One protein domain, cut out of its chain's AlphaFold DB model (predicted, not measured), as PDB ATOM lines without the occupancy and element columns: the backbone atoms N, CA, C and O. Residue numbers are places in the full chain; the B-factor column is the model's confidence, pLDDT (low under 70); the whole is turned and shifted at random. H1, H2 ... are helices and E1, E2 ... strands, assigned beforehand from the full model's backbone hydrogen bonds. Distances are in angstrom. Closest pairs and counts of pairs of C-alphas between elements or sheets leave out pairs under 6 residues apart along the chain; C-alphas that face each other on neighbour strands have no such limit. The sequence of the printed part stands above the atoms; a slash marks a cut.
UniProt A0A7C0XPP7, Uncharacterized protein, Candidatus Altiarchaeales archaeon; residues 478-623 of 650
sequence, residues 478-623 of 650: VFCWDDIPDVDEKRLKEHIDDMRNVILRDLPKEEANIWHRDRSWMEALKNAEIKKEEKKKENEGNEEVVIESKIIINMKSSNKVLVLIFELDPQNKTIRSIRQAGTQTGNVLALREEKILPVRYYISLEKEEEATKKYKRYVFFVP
ATOM      1  N   VAL A 478     119.150 107.855 194.717       52.94
ATOM      2  CA  VAL A 478     119.123 107.928 196.184       52.94
ATOM      3  C   VAL A 478     120.522 107.672 196.745       52.94
ATOM      4  O   VAL A 478     121.076 106.587 196.543       52.94
ATOM      5  N   PHE A 479     121.054 108.656 197.476       59.00
ATOM      6  CA  PHE A 479     122.341 108.602 198.183       59.00
ATOM      7  C   PHE A 479     122.177 108.902 199.667       59.00
ATOM      8  O   PHE A 479     121.403 109.794 200.027       59.00
ATOM      9  N   CYS A 480     122.959 108.220 200.509       61.56
ATOM     10  CA  CYS A 480     123.135 108.610 201.902       61.56
ATOM     11  C   CYS A 480     124.289 109.614 202.012       61.56
ATOM     12  O   CYS A 480     125.443 109.286 201.737       61.56
ATOM     13  N   TRP A 481     123.990 110.844 202.435       67.50
ATOM     14  CA  TRP A 481     125.015 111.882 202.602       67.50
ATOM     15  C   TRP A 481     126.020 111.555 203.717       67.50
ATOM     16  O   TRP A 481     127.167 112.005 203.682       67.50
ATOM     17  N   ASP A 482     125.590 110.801 204.731       61.50
ATOM     18  CA  ASP A 482     126.359 110.647 205.964       61.50
ATOM     19  C   ASP A 482     127.427 109.565 205.899       61.50
ATOM     20  O   ASP A 482     128.513 109.781 206.438       61.50
ATOM     21  N   ASP A 483     127.170 108.478 205.172       58.44
ATOM     22  CA  ASP A 483     127.991 107.273 205.270       58.44
ATOM     23  C   ASP A 483     128.987 107.075 204.123       58.44
ATOM     24  O   ASP A 483     129.874 106.251 204.309       58.44
ATOM     25  N   ILE A 484     128.850 107.775 202.978       60.75
ATOM     26  CA  ILE A 484     129.466 107.475 201.654       60.75
ATOM     27  C   ILE A 484     130.483 106.309 201.681       60.75
ATOM     28  O   ILE A 484     131.692 106.538 201.584       60.75
ATOM     29  N   PRO A 485     130.034 105.046 201.820       55.06
ATOM     30  CA  PRO A 485     130.911 103.899 201.694       55.06
ATOM     31  C   PRO A 485     130.998 103.541 200.208       55.06
ATOM     32  O   PRO A 485     130.196 104.016 199.400       55.06
ATOM     33  N   ASP A 486     131.904 102.631 199.852       53.47
ATOM     34  CA  ASP A 486     132.160 102.150 198.481       53.47
ATOM     35  C   ASP A 486     130.891 101.879 197.625       53.47
ATOM     36  O   ASP A 486     130.922 101.965 196.394       53.47
ATOM     37  N   VAL A 487     129.754 101.560 198.262       56.47
ATOM     38  CA  VAL A 487     128.444 101.314 197.630       56.47
ATOM     39  C   VAL A 487     127.802 102.586 197.047       56.47
ATOM     40  O   VAL A 487     127.318 102.551 195.913       56.47
ATOM     41  N   ASP A 488     127.818 103.703 197.780       63.72
ATOM     42  CA  ASP A 488     127.219 104.976 197.345       63.72
ATOM     43  C   ASP A 488     128.172 105.773 196.442       63.72
ATOM     44  O   ASP A 488     127.723 106.491 195.550       63.72
ATOM     45  N   GLU A 489     129.489 105.578 196.576       72.69
ATOM     46  CA  GLU A 489     130.484 106.149 195.657       72.69
ATOM     47  C   GLU A 489     130.251 105.695 194.208       72.69
ATOM     48  O   GLU A 489     130.326 106.504 193.278       72.69
ATOM     49  N   LYS A 490     129.936 104.409 194.000       73.38
ATOM     50  CA  LYS A 490     129.671 103.872 192.660       73.38
ATOM     51  C   LYS A 490     128.490 104.581 192.002       73.38
ATOM     52  O   LYS A 490     128.615 105.055 190.875       73.38
ATOM     53  N   ARG A 491     127.368 104.676 192.715       68.12
ATOM     54  CA  ARG A 491     126.172 105.364 192.226       68.12
ATOM     55  C   ARG A 491     126.459 106.856 192.000       68.12
ATOM     56  O   ARG A 491     125.968 107.426 191.036       68.12
ATOM     57  N   LEU A 492     127.285 107.493 192.839       75.06
ATOM     58  CA  LEU A 492     127.575 108.928 192.740       75.06
ATOM     59  C   LEU A 492     128.370 109.202 191.468       75.06
ATOM     60  O   LEU A 492     128.111 110.179 190.771       75.06
ATOM     61  N   LYS A 493     129.286 108.295 191.124       82.00
ATOM     62  CA  LYS A 493     129.979 108.301 189.836       82.00
ATOM     63  C   LYS A 493     129.015 108.071 188.667       82.00
ATOM     64  O   LYS A 493     129.114 108.809 187.697       82.00
ATOM     65  N   GLU A 494     128.073 107.130 188.758       74.62
ATOM     66  CA  GLU A 494     127.028 106.931 187.730       74.62
ATOM     67  C   GLU A 494     126.203 108.216 187.505       74.62
ATOM     68  O   GLU A 494     126.064 108.669 186.374       74.62
ATOM     69  N   HIS A 495     125.771 108.887 188.578       73.31
ATOM     70  CA  HIS A 495     125.052 110.167 188.492       73.31
ATOM     71  C   HIS A 495     125.895 111.287 187.853       73.31
ATOM     72  O   HIS A 495     125.395 112.094 187.071       73.31
ATOM     73  N   ILE A 496     127.198 111.339 188.142       78.62
ATOM     74  CA  ILE A 496     128.108 112.298 187.493       78.62
ATOM     75  C   ILE A 496     128.215 112.024 185.992       78.62
ATOM     76  O   ILE A 496     128.262 112.979 185.216       78.62
ATOM     77  N   ASP A 497     128.241 110.753 185.582       79.38
ATOM     78  CA  ASP A 497     128.247 110.366 184.169       79.38
ATOM     79  C   ASP A 497     126.976 110.838 183.449       79.38
ATOM     80  O   ASP A 497     127.068 111.482 182.403       79.38
ATOM     81  N   ASP A 498     125.805 110.652 184.061       70.12
ATOM     82  CA  ASP A 498     124.533 111.157 183.528       70.12
ATOM     83  C   ASP A 498     124.514 112.690 183.422       70.12
ATOM     84  O   ASP A 498     124.006 113.271 182.458       70.12
ATOM     85  N   MET A 499     125.134 113.377 184.383       73.19
ATOM     86  CA  MET A 499     125.270 114.834 184.390       73.19
ATOM     87  C   MET A 499     126.338 115.381 183.437       73.19
ATOM     88  O   MET A 499     126.503 116.604 183.352       73.19
ATOM     89  N   ARG A 500     127.078 114.532 182.719       80.50
ATOM     90  CA  ARG A 500     128.238 114.938 181.912       80.50
ATOM     91  C   ARG A 500     127.950 116.119 180.992       80.50
ATOM     92  O   ARG A 500     128.725 117.074 180.961       80.50
ATOM     93  N   ASN A 501     126.832 116.091 180.271       75.19
ATOM     94  CA  ASN A 501     126.484 117.168 179.344       75.19
ATOM     95  C   ASN A 501     126.245 118.492 180.078       75.19
ATOM     96  O   ASN A 501     126.727 119.528 179.629       75.19
ATOM     97  N   VAL A 502     125.598 118.461 181.245       74.69
ATOM     98  CA  VAL A 502     125.364 119.650 182.079       74.69
ATOM     99  C   VAL A 502     126.664 120.189 182.672       74.69
ATOM    100  O   VAL A 502     126.889 121.397 182.669       74.69
ATOM    101  N   ILE A 503     127.556 119.304 183.119       80.06
ATOM    102  CA  ILE A 503     128.862 119.677 183.677       80.06
ATOM    103  C   ILE A 503     129.727 120.378 182.616       80.06
ATOM    104  O   ILE A 503     130.396 121.376 182.912       80.06
ATOM    105  N   LEU A 504     129.704 119.879 181.376       81.62
ATOM    106  CA  LEU A 504     130.560 120.354 180.286       81.62
ATOM    107  C   LEU A 504     129.968 121.517 179.474       81.62
ATOM    108  O   LEU A 504     130.739 122.237 178.841       81.62
ATOM    109  N   ARG A 505     128.643 121.730 179.510       76.62
ATOM    110  CA  ARG A 505     127.887 122.672 178.653       76.62
ATOM    111  C   ARG A 505     128.510 124.061 178.529       76.62
ATOM    112  O   ARG A 505     128.505 124.651 177.455       76.62
ATOM    113  N   ASP A 506     129.040 124.567 179.636       74.94
ATOM    114  CA  ASP A 506     129.533 125.938 179.748       74.94
ATOM    115  C   ASP A 506     131.061 126.050 179.794       74.94
ATOM    116  O   ASP A 506     131.589 127.095 180.165       74.94
ATOM    117  N   LEU A 507     131.786 124.972 179.491       80.62
ATOM    118  CA  LEU A 507     133.239 125.032 179.352       80.62
ATOM    119  C   LEU A 507     133.624 125.561 177.962       80.62
ATOM    120  O   LEU A 507     132.912 125.320 176.982       80.62
ATOM    121  N   PRO A 508     134.783 126.232 177.822       81.44
ATOM    122  CA  PRO A 508     135.328 126.574 176.513       81.44
ATOM    123  C   PRO A 508     135.409 125.333 175.615       81.44
ATOM    124  O   PRO A 508     135.855 124.279 176.067       81.44
ATOM    125  N   LYS A 509     135.026 125.451 174.335       77.00
ATOM    126  CA  LYS A 509     134.936 124.311 173.395       77.00
ATOM    127  C   LYS A 509     136.196 123.440 173.363       77.00
ATOM    128  O   LYS A 509     136.096 122.219 173.321       77.00
ATOM    129  N   GLU A 510     137.377 124.053 173.402       76.00
ATOM    130  CA  GLU A 510     138.661 123.338 173.411       76.00
ATOM    131  C   GLU A 510     138.848 122.470 174.662       76.00
ATOM    132  O   GLU A 510     139.408 121.381 174.576       76.00
ATOM    133  N   GLU A 511     138.342 122.920 175.810       77.50
ATOM    134  CA  GLU A 511     138.405 122.195 177.076       77.50
ATOM    135  C   GLU A 511     137.300 121.144 177.179       77.50
ATOM    136  O   GLU A 511     137.582 119.994 177.511       77.50
ATOM    137  N   ALA A 512     136.070 121.489 176.792       76.56
ATOM    138  CA  ALA A 512     134.962 120.541 176.704       76.56
ATOM    139  C   ALA A 512     135.305 119.351 175.788       76.56
ATOM    140  O   ALA A 512     135.027 118.207 176.134       76.56
ATOM    141  N   ASN A 513     135.994 119.588 174.663       78.94
ATOM    142  CA  ASN A 513     136.421 118.541 173.725       78.94
ATOM    143  C   ASN A 513     137.379 117.503 174.335       78.94
ATOM    144  O   ASN A 513     137.392 116.350 173.896       78.94
ATOM    145  N   ILE A 514     138.180 117.885 175.336       79.75
ATOM    146  CA  ILE A 514     139.073 116.956 176.049       79.75
ATOM    147  C   ILE A 514     138.239 115.956 176.861       79.75
ATOM    148  O   ILE A 514     138.538 114.759 176.860       79.75
ATOM    149  N   TRP A 515     137.163 116.439 177.485       79.81
ATOM    150  CA  TRP A 515     136.236 115.659 178.306       79.81
ATOM    151  C   TRP A 515     135.134 114.952 177.493       79.81
ATOM    152  O   TRP A 515     134.635 113.914 177.916       79.81
ATOM    153  N   HIS A 516     134.778 115.433 176.295       73.50
ATOM    154  CA  HIS A 516     133.802 114.787 175.402       73.50
ATOM    155  C   HIS A 516     134.279 113.453 174.816       73.50
ATOM    156  O   HIS A 516     133.474 112.668 174.320       73.50
ATOM    157  N   ARG A 517     135.572 113.130 174.903       74.12
ATOM    158  CA  ARG A 517     136.049 111.789 174.555       74.12
ATOM    159  C   ARG A 517     135.648 110.811 175.660       74.12
ATOM    160  O   ARG A 517     136.197 110.893 176.754       74.12
ATOM    161  N   ASP A 518     134.749 109.870 175.360       69.12
ATOM    162  CA  ASP A 518     134.230 108.875 176.323       69.12
ATOM    163  C   ASP A 518     135.328 108.204 177.142       69.12
ATOM    164  O   ASP A 518     135.226 108.087 178.359       69.12
ATOM    165  N   ARG A 519     136.431 107.825 176.488       74.75
ATOM    166  CA  ARG A 519     137.566 107.193 177.166       74.75
ATOM    167  C   ARG A 519     138.193 108.107 178.227       74.75
ATOM    168  O   ARG A 519     138.461 107.640 179.325       74.75
ATOM    169  N   SER A 520     138.390 109.389 177.916       80.19
ATOM    170  CA  SER A 520     138.990 110.369 178.832       80.19
ATOM    171  C   SER A 520     138.094 110.666 180.033       80.19
ATOM    172  O   SER A 520     138.595 110.829 181.142       80.19
ATOM    173  N   TRP A 521     136.779 110.751 179.810       84.44
ATOM    174  CA  TRP A 521     135.793 110.993 180.862       84.44
ATOM    175  C   TRP A 521     135.683 109.807 181.816       84.44
ATOM    176  O   TRP A 521     135.869 109.967 183.020       84.44
ATOM    177  N   MET A 522     135.484 108.604 181.272       84.00
ATOM    178  CA  MET A 522     135.332 107.387 182.070       84.00
ATOM    179  C   MET A 522     136.589 107.066 182.883       84.00
ATOM    180  O   MET A 522     136.492 106.624 184.026       84.00
ATOM    181  N   GLU A 523     137.779 107.308 182.326       84.62
ATOM    182  CA  GLU A 523     139.044 107.105 183.037       84.62
ATOM    183  C   GLU A 523     139.230 108.115 184.179       84.62
ATOM    184  O   GLU A 523     139.631 107.736 185.282       84.62
ATOM    185  N   ALA A 524     138.876 109.383 183.953       86.31
ATOM    186  CA  ALA A 524     138.931 110.416 184.982       86.31
ATOM    187  C   ALA A 524     137.896 110.201 186.096       86.31
ATOM    188  O   ALA A 524     138.199 110.447 187.260       86.31
ATOM    189  N   LEU A 525     136.696 109.728 185.750       86.44
ATOM    190  CA  LEU A 525     135.614 109.439 186.690       86.44
ATOM    191  C   LEU A 525     135.915 108.201 187.541       86.44
ATOM    192  O   LEU A 525     135.723 108.208 188.756       86.44
ATOM    193  N   LYS A 526     136.465 107.151 186.919       86.19
ATOM    194  CA  LYS A 526     136.907 105.941 187.621       86.19
ATOM    195  C   LYS A 526     137.961 106.263 188.682       86.19
ATOM    196  O   LYS A 526     137.857 105.770 189.804       86.19
ATOM    197  N   ASN A 527     138.929 107.112 188.333       86.00
ATOM    198  CA  ASN A 527     140.043 107.510 189.194       86.00
ATOM    199  C   ASN A 527     139.759 108.772 190.033       86.00
ATOM    200  O   ASN A 527     140.693 109.339 190.601       86.00
ATOM    201  N   ALA A 528     138.509 109.248 190.076       86.81
ATOM    202  CA  ALA A 528     138.155 110.462 190.798       86.81
ATOM    203  C   ALA A 528     138.369 110.295 192.310       86.81
ATOM    204  O   ALA A 528     137.959 109.293 192.892       86.81
ATOM    205  N   GLU A 529     138.986 111.294 192.942       85.44
ATOM    206  CA  GLU A 529     139.207 111.326 194.392       85.44
ATOM    207  C   GLU A 529     138.043 112.063 195.066       85.44
ATOM    208  O   GLU A 529     137.831 113.251 194.801       85.44
ATOM    209  N   ILE A 530     137.302 111.367 195.933       84.62
ATOM    210  CA  ILE A 530     136.137 111.898 196.654       84.62
ATOM    211  C   ILE A 530     136.531 112.211 198.100       84.62
ATOM    212  O   ILE A 530     137.119 111.378 198.788       84.62
ATOM    213  N   LYS A 531     136.218 113.420 198.568       83.44
ATOM    214  CA  LYS A 531     136.468 113.886 199.940       83.44
ATOM    215  C   LYS A 531     135.204 114.476 200.542       83.44
ATOM    216  O   LYS A 531     134.484 115.199 199.861       83.44
ATOM    217  N   LYS A 532     134.975 114.216 201.827       80.06
ATOM    218  CA  LYS A 532     133.918 114.848 202.623       80.06
ATOM    219  C   LYS A 532     134.553 115.826 203.611       80.06
ATOM    220  O   LYS A 532     135.468 115.450 204.340       80.06
ATOM    221  N   GLU A 533     134.075 117.064 203.634       80.38
ATOM    222  CA  GLU A 533     134.489 118.099 204.583       80.38
ATOM    223  C   GLU A 533     133.288 118.551 205.419       80.38
ATOM    224  O   GLU A 533     132.213 118.813 204.882       80.38
ATOM    225  N   GLU A 534     133.464 118.664 206.737       75.75
ATOM    226  CA  GLU A 534     132.415 119.098 207.663       75.75
ATOM    227  C   GLU A 534     132.932 120.179 208.615       75.75
ATOM    228  O   GLU A 534     134.000 120.040 209.215       75.75
ATOM    229  N   LYS A 535     132.142 121.240 208.807       72.62
ATOM    230  CA  LYS A 535     132.310 122.199 209.904       72.62
ATOM    231  C   LYS A 535     131.168 122.049 210.896       72.62
ATOM    232  O   LYS A 535     129.997 122.259 210.564       72.62
ATOM    233  N   LYS A 536     131.529 121.739 212.136       68.75
ATOM    234  CA  LYS A 536     130.609 121.620 213.269       68.75
ATOM    235  C   LYS A 536     130.717 122.850 214.162       68.75
ATOM    236  O   LYS A 536     131.807 123.394 214.333       68.75
ATOM    237  N   LYS A 537     129.593 123.282 214.736       60.03
ATOM    238  CA  LYS A 537     129.562 124.291 215.802       60.03
ATOM    239  C   LYS A 537     128.865 123.693 217.014       60.03
ATOM    240  O   LYS A 537     127.785 123.118 216.888       60.03
ATOM    241  N   GLU A 538     129.492 123.836 218.172       53.34
ATOM    242  CA  GLU A 538     128.877 123.490 219.449       53.34
ATOM    243  C   GLU A 538     127.844 124.564 219.812       53.34
ATOM    244  O   GLU A 538     128.158 125.757 219.845       53.34
ATOM    245  N   ASN A 539     126.600 124.148 220.054       52.25
ATOM    246  CA  ASN A 539     125.607 124.975 220.736       52.25
ATOM    247  C   ASN A 539     125.680 124.719 222.251       52.25
ATOM    248  O   ASN A 539     126.070 123.630 222.671       52.25
ATOM    249  N   GLU A 540     125.232 125.682 223.068       49.03
ATOM    250  CA  GLU A 540     125.237 125.662 224.552       49.03
ATOM    251  C   GLU A 540     124.384 124.537 225.208       49.03
ATOM    252  O   GLU A 540     124.051 124.605 226.387       49.03
ATOM    253  N   GLY A 541     124.042 123.471 224.477       52.00
ATOM    254  CA  GLY A 541     123.225 122.343 224.929       52.00
ATOM    255  C   GLY A 541     123.736 120.958 224.513       52.00
ATOM    256  O   GLY A 541     122.916 120.068 224.324       52.00
ATOM    257  N   ASN A 542     125.052 120.760 224.345       49.78
ATOM    258  CA  ASN A 542     125.690 119.473 223.980       49.78
ATOM    259  C   ASN A 542     125.224 118.824 222.653       49.78
ATOM    260  O   ASN A 542     125.602 117.689 222.364       49.78
ATOM    261  N   GLU A 543     124.446 119.515 221.816       51.78
ATOM    262  CA  GLU A 543     124.130 119.060 220.457       51.78
ATOM    263  C   GLU A 543     125.130 119.660 219.454       51.78
ATOM    264  O   GLU A 543     125.150 120.873 219.223       51.78
ATOM    265  N   GLU A 544     125.962 118.808 218.840       55.81
ATOM    266  CA  GLU A 544     126.765 119.183 217.671       55.81
ATOM    267  C   GLU A 544     125.828 119.454 216.484       55.81
ATOM    268  O   GLU A 544     125.149 118.549 215.991       55.81
ATOM    269  N   VAL A 545     125.805 120.693 215.989       54.75
ATOM    270  CA  VAL A 545     125.090 121.034 214.754       54.75
ATOM    271  C   VAL A 545     126.113 121.191 213.632       54.75
ATOM    272  O   VAL A 545     127.009 122.037 213.695       54.75
ATOM    273  N   VAL A 546     125.991 120.360 212.594       58.66
ATOM    274  CA  VAL A 546     126.746 120.513 211.341       58.66
ATOM    275  C   VAL A 546     126.236 121.775 210.644       58.66
ATOM    276  O   VAL A 546     125.052 121.856 210.319       58.66
ATOM    277  N   ILE A 547     127.105 122.771 210.457       57.59
ATOM    278  CA  ILE A 547     126.742 124.053 209.830       57.59
ATOM    279  C   ILE A 547     127.064 124.049 208.338       57.59
ATOM    280  O   ILE A 547     126.306 124.599 207.549       57.59
ATOM    281  N   GLU A 548     128.162 123.408 207.944       65.12
ATOM    282  CA  GLU A 548     128.536 123.235 206.542       65.12
ATOM    283  C   GLU A 548     129.034 121.803 206.343       65.12
ATOM    284  O   GLU A 548     129.919 121.352 207.071       65.12
ATOM    285  N   SER A 549     128.485 121.094 205.359       76.75
ATOM    286  CA  SER A 549     128.997 119.800 204.899       76.75
ATOM    287  C   SER A 549     129.135 119.844 203.385       76.75
ATOM    288  O   SER A 549     128.209 120.283 202.695       76.75
ATOM    289  N   LYS A 550     130.297 119.442 202.868       84.25
ATOM    290  CA  LYS A 550     130.590 119.459 201.435       84.25
ATOM    291  C   LYS A 550     131.202 118.138 200.989       84.25
ATOM    292  O   LYS A 550     132.073 117.598 201.668       84.25
ATOM    293  N   ILE A 551     130.780 117.654 199.825       84.12
ATOM    294  CA  ILE A 551     131.430 116.553 199.109       84.12
ATOM    295  C   ILE A 551     132.200 117.156 197.941       84.12
ATOM    296  O   ILE A 551     131.626 117.877 197.127       84.12
ATOM    297  N   ILE A 552     133.492 116.864 197.859       85.88
ATOM    298  CA  ILE A 552     134.408 117.367 196.839       85.88
ATOM    299  C   ILE A 552     134.905 116.187 196.016       85.88
ATOM    300  O   ILE A 552     135.459 115.233 196.558       85.88
ATOM    301  N   ILE A 553     134.741 116.268 194.702       88.56
ATOM    302  CA  ILE A 553     135.110 115.217 193.757       88.56
ATOM    303  C   ILE A 553     136.121 115.792 192.784       88.56
ATOM    304  O   ILE A 553     135.814 116.706 192.021       88.56
ATOM    305  N   ASN A 554     137.334 115.252 192.809       87.75
ATOM    306  CA  ASN A 554     138.437 115.718 191.982       87.75
ATOM    307  C   ASN A 554     138.658 114.766 190.808       87.75
ATOM    308  O   ASN A 554     139.134 113.645 190.988       87.75
ATOM    309  N   MET A 555     138.368 115.238 189.599       89.44
ATOM    310  CA  MET A 555     138.586 114.519 188.346       89.44
ATOM    311  C   MET A 555     139.790 115.101 187.610       89.44
ATOM    312  O   MET A 555     139.950 116.321 187.510       89.44
ATOM    313  N   LYS A 556     140.645 114.234 187.058       86.69
ATOM    314  CA  LYS A 556     141.853 114.647 186.327       86.69
ATOM    315  C   LYS A 556     141.956 113.929 184.993       86.69
ATOM    316  O   LYS A 556     141.788 112.716 184.926       86.69
ATOM    317  N   SER A 557     142.284 114.680 183.949       84.31
ATOM    318  CA  SER A 557     142.578 114.139 182.624       84.31
ATOM    319  C   SER A 557     143.708 114.944 181.989       84.31
ATOM    320  O   SER A 557     143.591 116.153 181.786       84.31
ATOM    321  N   SER A 558     144.836 114.289 181.696       81.50
ATOM    322  CA  SER A 558     146.071 114.960 181.265       81.50
ATOM    323  C   SER A 558     146.505 116.055 182.266       81.50
ATOM    324  O   SER A 558     146.689 115.762 183.443       81.50
ATOM    325  N   ASN A 559     146.671 117.307 181.830       82.25
ATOM    326  CA  ASN A 559     146.964 118.465 182.683       82.25
ATOM    327  C   ASN A 559     145.711 119.261 183.101       82.25
ATOM    328  O   ASN A 559     145.843 120.337 183.688       82.25
ATOM    329  N   LYS A 560     144.504 118.774 182.786       86.12
ATOM    330  CA  LYS A 560     143.223 119.416 183.108       86.12
ATOM    331  C   LYS A 560     142.598 118.790 184.351       86.12
ATOM    332  O   LYS A 560     142.669 117.577 184.555       86.12
ATOM    333  N   VAL A 561     141.979 119.633 185.172       87.50
ATOM    334  CA  VAL A 561     141.331 119.241 186.428       87.50
ATOM    335  C   VAL A 561     139.923 119.810 186.465       87.50
ATOM    336  O   VAL A 561     139.715 120.979 186.142       87.50
ATOM    337  N   LEU A 562     138.977 118.974 186.877       89.06
ATOM    338  CA  LEU A 562     137.590 119.344 187.100       89.06
ATOM    339  C   LEU A 562     137.211 118.931 188.524       89.06
ATOM    340  O   LEU A 562     137.363 117.773 188.901       89.06
ATOM    341  N   VAL A 563     136.776 119.897 189.323       89.69
ATOM    342  CA  VAL A 563     136.384 119.711 190.721       89.69
ATOM    343  C   VAL A 563     134.881 119.934 190.823       89.69
ATOM    344  O   VAL A 563     134.390 120.997 190.451       89.69
ATOM    345  N   LEU A 564     134.143 118.937 191.301       88.19
ATOM    346  CA  LEU A 564     132.716 119.058 191.593       88.19
ATOM    347  C   LEU A 564     132.532 119.158 193.101       88.19
ATOM    348  O   LEU A 564     133.042 118.321 193.841       88.19
ATOM    349  N   ILE A 565     131.815 120.180 193.549       87.88
ATOM    350  CA  ILE A 565     131.534 120.438 194.956       87.88
ATOM    351  C   ILE A 565     130.021 120.378 195.144       87.88
ATOM    352  O   ILE A 565     129.276 121.102 194.482       87.88
ATOM    353  N   PHE A 566     129.570 119.521 196.050       84.06
ATOM    354  CA  PHE A 566     128.186 119.456 196.496       84.06
ATOM    355  C   PHE A 566     128.117 120.013 197.913       84.06
ATOM    356  O   PHE A 566     128.749 119.466 198.812       84.06
ATOM    357  N   GLU A 567     127.380 121.100 198.114       83.75
ATOM    358  CA  GLU A 567     127.231 121.768 199.409       83.75
ATOM    359  C   GLU A 567     125.843 121.500 199.985       83.75
ATOM    360  O   GLU A 567     124.834 121.820 199.353       83.75
ATOM    361  N   LEU A 568     125.796 120.927 201.185       78.00
ATOM    362  CA  LEU A 568     124.554 120.676 201.905       78.00
ATOM    363  C   LEU A 568     124.061 121.955 202.586       78.00
ATOM    364  O   LEU A 568     124.806 122.572 203.349       78.00
ATOM    365  N   ASP A 569     122.786 122.293 202.382       72.75
ATOM    366  CA  ASP A 569     122.059 123.300 203.157       72.75
ATOM    367  C   ASP A 569     120.940 122.620 203.970       72.75
ATOM    368  O   ASP A 569     119.828 122.404 203.463       72.75
ATOM    369  N   PRO A 570     121.215 122.262 205.241       65.56
ATOM    370  CA  PRO A 570     120.239 121.602 206.100       65.56
ATOM    371  C   PRO A 570     119.002 122.454 206.405       65.56
ATOM    372  O   PRO A 570     117.948 121.892 206.696       65.56
ATOM    373  N   GLN A 571     119.112 123.790 206.371       67.25
ATOM    374  CA  GLN A 571     118.001 124.688 206.709       67.25
ATOM    375  C   GLN A 571     116.975 124.727 205.580       67.25
ATOM    376  O   GLN A 571     115.778 124.590 205.826       67.25
ATOM    377  N   ASN A 572     117.456 124.857 204.343       65.69
ATOM    378  CA  ASN A 572     116.598 124.928 203.163       65.69
ATOM    379  C   ASN A 572     116.245 123.554 202.583       65.69
ATOM    380  O   ASN A 572     115.466 123.476 201.637       65.69
ATOM    381  N   LYS A 573     116.776 122.468 203.162       67.12
ATOM    382  CA  LYS A 573     116.604 121.093 202.676       67.12
ATOM    383  C   LYS A 573     117.018 120.930 201.207       67.12
ATOM    384  O   LYS A 573     116.353 120.241 200.430       67.12
ATOM    385  N   THR A 574     118.143 121.537 200.839       69.00
ATOM    386  CA  THR A 574     118.658 121.528 199.463       69.00
ATOM    387  C   THR A 574     120.144 121.211 199.403       69.00
ATOM    388  O   THR A 574     120.866 121.421 200.376       69.00
ATOM    389  N   ILE A 575     120.612 120.772 198.233       73.12
ATOM    390  CA  ILE A 575     122.044 120.661 197.929       73.12
ATOM    391  C   ILE A 575     122.378 121.567 196.753       73.12
ATOM    392  O   ILE A 575     121.672 121.580 195.744       73.12
ATOM    393  N   ARG A 576     123.465 122.328 196.873       78.88
ATOM    394  CA  ARG A 576     124.002 123.144 195.785       78.88
ATOM    395  C   ARG A 576     125.127 122.390 195.090       78.88
ATOM    396  O   ARG A 576     126.023 121.884 195.754       78.88
ATOM    397  N   SER A 577     125.102 122.346 193.761       82.44
ATOM    398  CA  SER A 577     126.179 121.775 192.948       82.44
ATOM    399  C   SER A 577     127.007 122.876 192.298       82.44
ATOM    400  O   SER A 577     126.468 123.795 191.681       82.44
ATOM    401  N   ILE A 578     128.323 122.777 192.445       84.75
ATOM    402  CA  ILE A 578     129.298 123.750 191.965       84.75
ATOM    403  C   ILE A 578     130.375 123.009 191.173       84.75
ATOM    404  O   ILE A 578     130.906 121.993 191.614       84.75
ATOM    405  N   ARG A 579     130.719 123.530 189.998       89.06
ATOM    406  CA  ARG A 579     131.829 123.074 189.159       89.06
ATOM    407  C   ARG A 579     132.975 124.073 189.240       89.06
ATOM    408  O   ARG A 579     132.762 125.258 188.985       89.06
ATOM    409  N   GLN A 580     134.190 123.581 189.472       89.12
ATOM    410  CA  GLN A 580     135.427 124.337 189.309       89.12
ATOM    411  C   GLN A 580     136.360 123.705 188.268       89.12
ATOM    412  O   GLN A 580     136.681 122.521 188.347       89.12
ATOM    413  N   ALA A 581     136.806 124.490 187.287       85.12
ATOM    414  CA  ALA A 581     137.713 124.032 186.228       85.12
ATOM    415  C   ALA A 581     139.116 124.634 186.380       85.12
ATOM    416  O   ALA A 581     139.281 125.784 186.807       85.12
ATOM    417  N   GLY A 582     140.145 123.865 186.017       84.62
ATOM    418  CA  GLY A 582     141.527 124.300 186.153       84.62
ATOM    419  C   GLY A 582     142.563 123.446 185.434       84.62
ATOM    420  O   GLY A 582     142.272 122.490 184.714       84.62
ATOM    421  N   THR A 583     143.823 123.815 185.645       82.44
ATOM    422  CA  THR A 583     144.995 123.121 185.098       82.44
ATOM    423  C   THR A 583     145.971 122.775 186.212       82.44
ATOM    424  O   THR A 583     146.252 123.620 187.064       82.44
ATOM    425  N   GLN A 584     146.519 121.562 186.178       81.12
ATOM    426  CA  GLN A 584     147.582 121.128 187.077       81.12
ATOM    427  C   GLN A 584     148.912 121.040 186.320       81.12
ATOM    428  O   GLN A 584     149.033 120.298 185.345       81.12
ATOM    429  N   THR A 585     149.921 121.772 186.799       76.75
ATOM    430  CA  THR A 585     151.280 121.785 186.236       76.75
ATOM    431  C   THR A 585     152.268 121.415 187.343       76.75
ATOM    432  O   THR A 585     152.549 122.210 188.241       76.75
ATOM    433  N   GLY A 586     152.767 120.175 187.328       73.81
ATOM    434  CA  GLY A 586     153.537 119.626 188.452       73.81
ATOM    435  C   GLY A 586     152.697 119.576 189.740       73.81
ATOM    436  O   GLY A 586     151.596 119.025 189.742       73.81
ATOM    437  N   ASN A 587     153.193 120.185 190.821       70.44
ATOM    438  CA  ASN A 587     152.484 120.263 192.110       70.44
ATOM    439  C   ASN A 587     151.563 121.490 192.243       70.44
ATOM    440  O   ASN A 587     150.911 121.651 193.271       70.44
ATOM    441  N   VAL A 588     151.503 122.365 191.233       70.75
ATOM    442  CA  VAL A 588     150.689 123.587 191.280       70.75
ATOM    443  C   VAL A 588     149.342 123.334 190.603       70.75
ATOM    444  O   VAL A 588     149.295 123.008 189.416       70.75
ATOM    445  N   LEU A 589     148.248 123.497 191.356       78.12
ATOM    446  CA  LEU A 589     146.871 123.473 190.855       78.12
ATOM    447  C   LEU A 589     146.361 124.911 190.696       78.12
ATOM    448  O   LEU A 589     146.303 125.655 191.672       78.12
ATOM    449  N   ALA A 590     145.979 125.294 189.478       80.56
ATOM    450  CA  ALA A 590     145.379 126.596 189.191       80.56
ATOM    451  C   ALA A 590     143.916 126.424 188.754       80.56
ATOM    452  O   ALA A 590     143.656 126.048 187.608       80.56
ATOM    453  N   LEU A 591     142.979 126.704 189.664       81.38
ATOM    454  CA  LEU A 591     141.533 126.758 189.408       81.38
ATOM    455  C   LEU A 591     141.154 128.167 188.934       81.38
ATOM    456  O   LEU A 591     141.715 129.147 189.424       81.38
ATOM    457  N   ARG A 592     140.265 128.282 187.942       67.50
ATOM    458  CA  ARG A 592     139.986 129.568 187.270       67.50
ATOM    459  C   ARG A 592     138.520 129.969 187.232       67.50
ATOM    460  O   ARG A 592     138.240 131.160 187.171       67.50
ATOM    461  N   GLU A 593     137.603 129.012 187.244       70.38
ATOM    462  CA  GLU A 593     136.173 129.280 187.089       70.38
ATOM    463  C   GLU A 593     135.400 128.502 188.144       70.38
ATOM    464  O   GLU A 593     135.604 127.299 188.242       70.38
ATOM    465  N   GLU A 594     134.527 129.172 188.899       83.25
ATOM    466  CA  GLU A 594     133.544 128.550 189.786       83.25
ATOM    467  C   GLU A 594     132.146 128.817 189.231       83.25
ATOM    468  O   GLU A 594     131.767 129.968 189.011       83.25
ATOM    469  N   LYS A 595     131.385 127.751 188.975       82.94
ATOM    470  CA  LYS A 595     130.057 127.841 188.371       82.94
ATOM    471  C   LYS A 595     129.056 126.958 189.100       82.94
ATOM    472  O   LYS A 595     129.253 125.753 189.200       82.94
ATOM    473  N   ILE A 596     127.952 127.551 189.551       81.44
ATOM    474  CA  ILE A 596     126.812 126.808 190.099       81.44
ATOM    475  C   ILE A 596     126.082 126.121 188.939       81.44
ATOM    476  O   ILE A 596     125.711 126.782 187.965       81.44
ATOM    477  N   LEU A 597     125.893 124.804 189.028       76.81
ATOM    478  CA  LEU A 597     125.161 124.034 188.024       76.81
ATOM    479  C   LEU A 597     123.642 124.178 188.245       76.81
ATOM    480  O   LEU A 597     123.202 124.253 189.392       76.81
ATOM    481  N   PRO A 598     122.817 124.184 187.182       65.50
ATOM    482  CA  PRO A 598     121.373 124.433 187.271       65.50
ATOM    483  C   PRO A 598     120.555 123.248 187.823       65.50
ATOM    484  O   PRO A 598     119.341 123.200 187.642       65.50
ATOM    485  N   VAL A 599     121.192 122.283 188.491       64.12
ATOM    486  CA  VAL A 599     120.524 121.078 188.998       64.12
ATOM    487  C   VAL A 599     119.956 121.342 190.388       64.12
ATOM    488  O   VAL A 599     120.669 121.808 191.281       64.12
ATOM    489  N   ARG A 600     118.665 121.050 190.576       61.94
ATOM    490  CA  ARG A 600     117.999 121.138 191.879       61.94
ATOM    491  C   ARG A 600     118.039 119.794 192.580       61.94
ATOM    492  O   ARG A 600     117.619 118.788 192.020       61.94
ATOM    493  N   TYR A 601     118.475 119.828 193.831       65.50
ATOM    494  CA  TYR A 601     118.544 118.662 194.689       65.50
ATOM    495  C   TYR A 601     117.771 118.906 195.969       65.50
ATOM    496  O   TYR A 601     117.968 119.930 196.630       65.50
ATOM    497  N   TYR A 602     116.929 117.943 196.321       60.28
ATOM    498  CA  TYR A 602     116.124 117.972 197.534       60.28
ATOM    499  C   TYR A 602     116.636 116.926 198.514       60.28
ATOM    500  O   TYR A 602     117.122 115.873 198.096       60.28
ATOM    501  N   ILE A 603     116.524 117.218 199.811       60.53
ATOM    502  CA  ILE A 603     116.872 116.261 200.864       60.53
ATOM    503  C   ILE A 603     115.695 115.956 201.787       60.53
ATOM    504  O   ILE A 603     114.968 116.855 202.220       60.53
ATOM    505  N   SER A 604     115.549 114.680 202.140       53.41
ATOM    506  CA  SER A 604     114.729 114.245 203.271       53.41
ATOM    507  C   SER A 604     115.612 113.989 204.489       53.41
ATOM    508  O   SER A 604     116.745 113.527 204.364       53.41
ATOM    509  N   LEU A 605     115.083 114.322 205.666       56.84
ATOM    510  CA  LEU A 605     115.716 114.109 206.962       56.84
ATOM    511  C   LEU A 605     115.087 112.876 207.610       56.84
ATOM    512  O   LEU A 605     113.955 112.949 208.086       56.84
ATOM    513  N   GLU A 606     115.827 111.774 207.672       53.84
ATOM    514  CA  GLU A 606     115.427 110.595 208.441       53.84
ATOM    515  C   GLU A 606     116.060 110.652 209.839       53.84
ATOM    516  O   GLU A 606     117.257 110.912 209.996       53.84
ATOM    517  N   LYS A 607     115.247 110.428 210.879       47.78
ATOM    518  CA  LYS A 607     115.733 110.163 212.239       47.78
ATOM    519  C   LYS A 607     115.736 108.661 212.451       47.78
ATOM    520  O   LYS A 607     114.690 108.032 212.342       47.78
ATOM    521  N   GLU A 608     116.891 108.110 212.790       42.78
ATOM    522  CA  GLU A 608     117.002 106.711 213.186       42.78
ATOM    523  C   GLU A 608     117.093 106.633 214.717       42.78
ATOM    524  O   GLU A 608     117.941 107.283 215.334       42.78
ATOM    525  N   GLU A 609     116.181 105.884 215.340       41.97
ATOM    526  CA  GLU A 609     116.179 105.621 216.782       41.97
ATOM    527  C   GLU A 609     116.825 104.259 217.067       41.97
ATOM    528  O   GLU A 609     116.161 103.309 217.471       41.97
ATOM    529  N   GLU A 610     118.141 104.144 216.872       39.03
ATOM    530  CA  GLU A 610     118.894 103.053 217.497       39.03
ATOM    531  C   GLU A 610     119.346 103.469 218.902       39.03
ATOM    532  O   GLU A 610     119.847 104.576 219.118       39.03
ATOM    533  N   ALA A 611     119.183 102.553 219.862       42.75
ATOM    534  CA  ALA A 611     119.252 102.760 221.314       42.75
ATOM    535  C   ALA A 611     120.560 103.367 221.874       42.75
ATOM    536  O   ALA A 611     120.667 103.576 223.082       42.75
ATOM    537  N   THR A 612     121.551 103.678 221.038       43.50
ATOM    538  CA  THR A 612     122.828 104.250 221.484       43.50
ATOM    539  C   THR A 612     123.353 105.439 220.683       43.50
ATOM    540  O   THR A 612     124.365 105.991 221.103       43.50
ATOM    541  N   LYS A 613     122.698 105.902 219.606       39.38
ATOM    542  CA  LYS A 613     123.083 107.141 218.896       39.38
ATOM    543  C   LYS A 613     121.921 107.705 218.066       39.38
ATOM    544  O   LYS A 613     121.414 107.034 217.179       39.38
ATOM    545  N   LYS A 614     121.557 108.973 218.301       39.25
ATOM    546  CA  LYS A 614     120.677 109.745 217.408       39.25
ATOM    547  C   LYS A 614     121.524 110.373 216.303       39.25
ATOM    548  O   LYS A 614     122.206 111.361 216.561       39.25
ATOM    549  N   TYR A 615     121.463 109.838 215.090       45.72
ATOM    550  CA  TYR A 615     122.023 110.497 213.907       45.72
ATOM    551  C   TYR A 615     120.892 111.045 213.030       45.72
ATOM    552  O   TYR A 615     119.821 110.445 212.929       45.72
ATOM    553  N   LYS A 616     121.109 112.220 212.427       50.56
ATOM    554  CA  LYS A 616     120.258 112.740 211.348       50.56
ATOM    555  C   LYS A 616     120.835 112.200 210.049       50.56
ATOM    556  O   LYS A 616     122.018 112.423 209.830       50.56
ATOM    557  N   ARG A 617     120.022 111.520 209.239       54.41
ATOM    558  CA  ARG A 617     120.418 111.067 207.904       54.41
ATOM    559  C   ARG A 617     119.821 111.954 206.828       54.41
ATOM    560  O   ARG A 617     118.620 112.229 206.868       54.41
ATOM    561  N   TYR A 618     120.642 112.377 205.872       57.31
ATOM    562  CA  TYR A 618     120.176 113.124 204.703       57.31
ATOM    563  C   TYR A 618     120.090 112.216 203.477       57.31
ATOM    564  O   TYR A 618     121.098 111.675 203.017       57.31
ATOM    565  N   VAL A 619     118.876 112.079 202.945       52.09
ATOM    566  CA  VAL A 619     118.584 111.319 201.727       52.09
ATOM    567  C   VAL A 619     118.394 112.294 200.579       52.09
ATOM    568  O   VAL A 619     117.508 113.141 200.639       52.09
ATOM    569  N   PHE A 620     119.232 112.183 199.558       56.56
ATOM    570  CA  PHE A 620     119.231 113.048 198.383       56.56
ATOM    571  C   PHE A 620     118.317 112.522 197.281       56.56
ATOM    572  O   PHE A 620     118.330 111.325 197.007       56.56
ATOM    573  N   PHE A 621     117.595 113.428 196.623       52.28
ATOM    574  CA  PHE A 621     116.750 113.132 195.471       52.28
ATOM    575  C   PHE A 621     117.190 113.951 194.258       52.28
ATOM    576  O   PHE A 621     117.310 115.181 194.330       52.28
ATOM    577  N   VAL A 622     117.368 113.258 193.133       53.25
ATOM    578  CA  VAL A 622     117.522 113.851 191.799       53.25
ATOM    579  C   VAL A 622     116.256 113.555 191.005       53.25
ATOM    580  O   VAL A 622     115.914 112.381 190.890       53.25
ATOM    581  N   PRO A 623     115.557 114.551 190.440       48.78
ATOM    582  CA  PRO A 623     114.477 114.281 189.499       48.78
ATOM    583  C   PRO A 623     115.056 113.615 188.247       48.78
ATOM    584  O   PRO A 623     115.865 114.223 187.543       48.78
TER     585      PRO A 623
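Overview. This is residues 478 to 623 of the 650 residues of an uncharacterized protein of Candidatus Altiarchaeales archaeon (UniProt A0A7C0XPP7). A twisted, branched sheet is built on the antiparallel slab E2 to E6, and the hairpin E7 and E8 splits off from E5, with short E1 at its edge. At one end of the long axis the hairpins E2-E3 and E7-E8 reach out as two separate arms, and residues 609 to 614 of the second stick out; four short helices, H1 to H4, run in a chain beside the slab. The printed part has 146 residues, in the order E1 H1 H2 H3 H4 E2 E3 E4 E5 E6 E7 E8, and its class is mixed, helices and strands. It is compact, with a radius of gyration of the C-alphas of 17.0 A, and elongated, spanning 53 by 30 by 26 A.

Arrangement. E1, residues 478 to 480, is antiparallel to E8, residues 613 to 622, with N 620 and O 479 at 3.3 A. H1, residues 486 to 498, is on the sheet at a height of 6.8 A, over none of its strands. With residues 493 to 497 alone it touches H4, residues 518 to 526, at a shallow tilt of 28 degrees, opposite ways; their closest C-alphas, of Lys 493 and Leu 525, are 6.6 A apart. H2, residues 500 to 504, and H3, residues 509 to 515, only graze the sheet. H4 is only just over E3, residues 544 to 557, with 3 of its C-alphas on that strand; the closest C-alphas, of Ala 524 and Lys 556, are 5.3 A apart. E2, residues 529 to 538, E3, E4, residues 560 to 569, E5, residues 574 to 585, and E6, residues 588 to 596, form a meander, each strand the antiparallel neighbour of the one before. N and O pairs in range are N 531 to O 552 at 2.8 A, N 553 to O 564 at 2.8 A, N 563 to O 580 at 2.8 A and N 579 to O 595 at 2.8 A. E4 lies on one side of E5; E6 and E7, residues 601 to 610, lie on the other side, E7 beside residues 574 to 575, with N 575 and O 601 at 3.2 A. E7 and E8 are a hairpin, with N 604 and O 619 at 2.9 A. In H2 and H4 every O i to N i+4 pair is within hydrogen-bond range; H1 has 7 of 9, and H3 has 1 of 3 beside 2 of 4 O i to N i+3 pairs.

Along the chain. E1 begins at C-alpha 478, (119.123, 107.928, 196.184). H1 is 19.0 A long and H4 12.0 A. E2 measures 29.7 A, E3 38.8 A with a bend of 53 degrees at residue 547, E4 29.4 A, E5 35.2 A, and E6 24.1 A with a bend of 50 degrees at residue 592. E7 is 27.6 A long and E8 28.5 A, ending at C-alpha 622, (117.522, 113.851, 191.799).

Size, cuts and confidence. The C-alphas of Glu 510 and Ala 611, the two farthest apart, are 55.6 A from each other. The printed part has no cut, and the links between successive elements are tight. Mean pLDDT of the printed part is 70.9; it is under 70 in 58 residues, among them 478 to 488, 536 to 548 and 598 to 623.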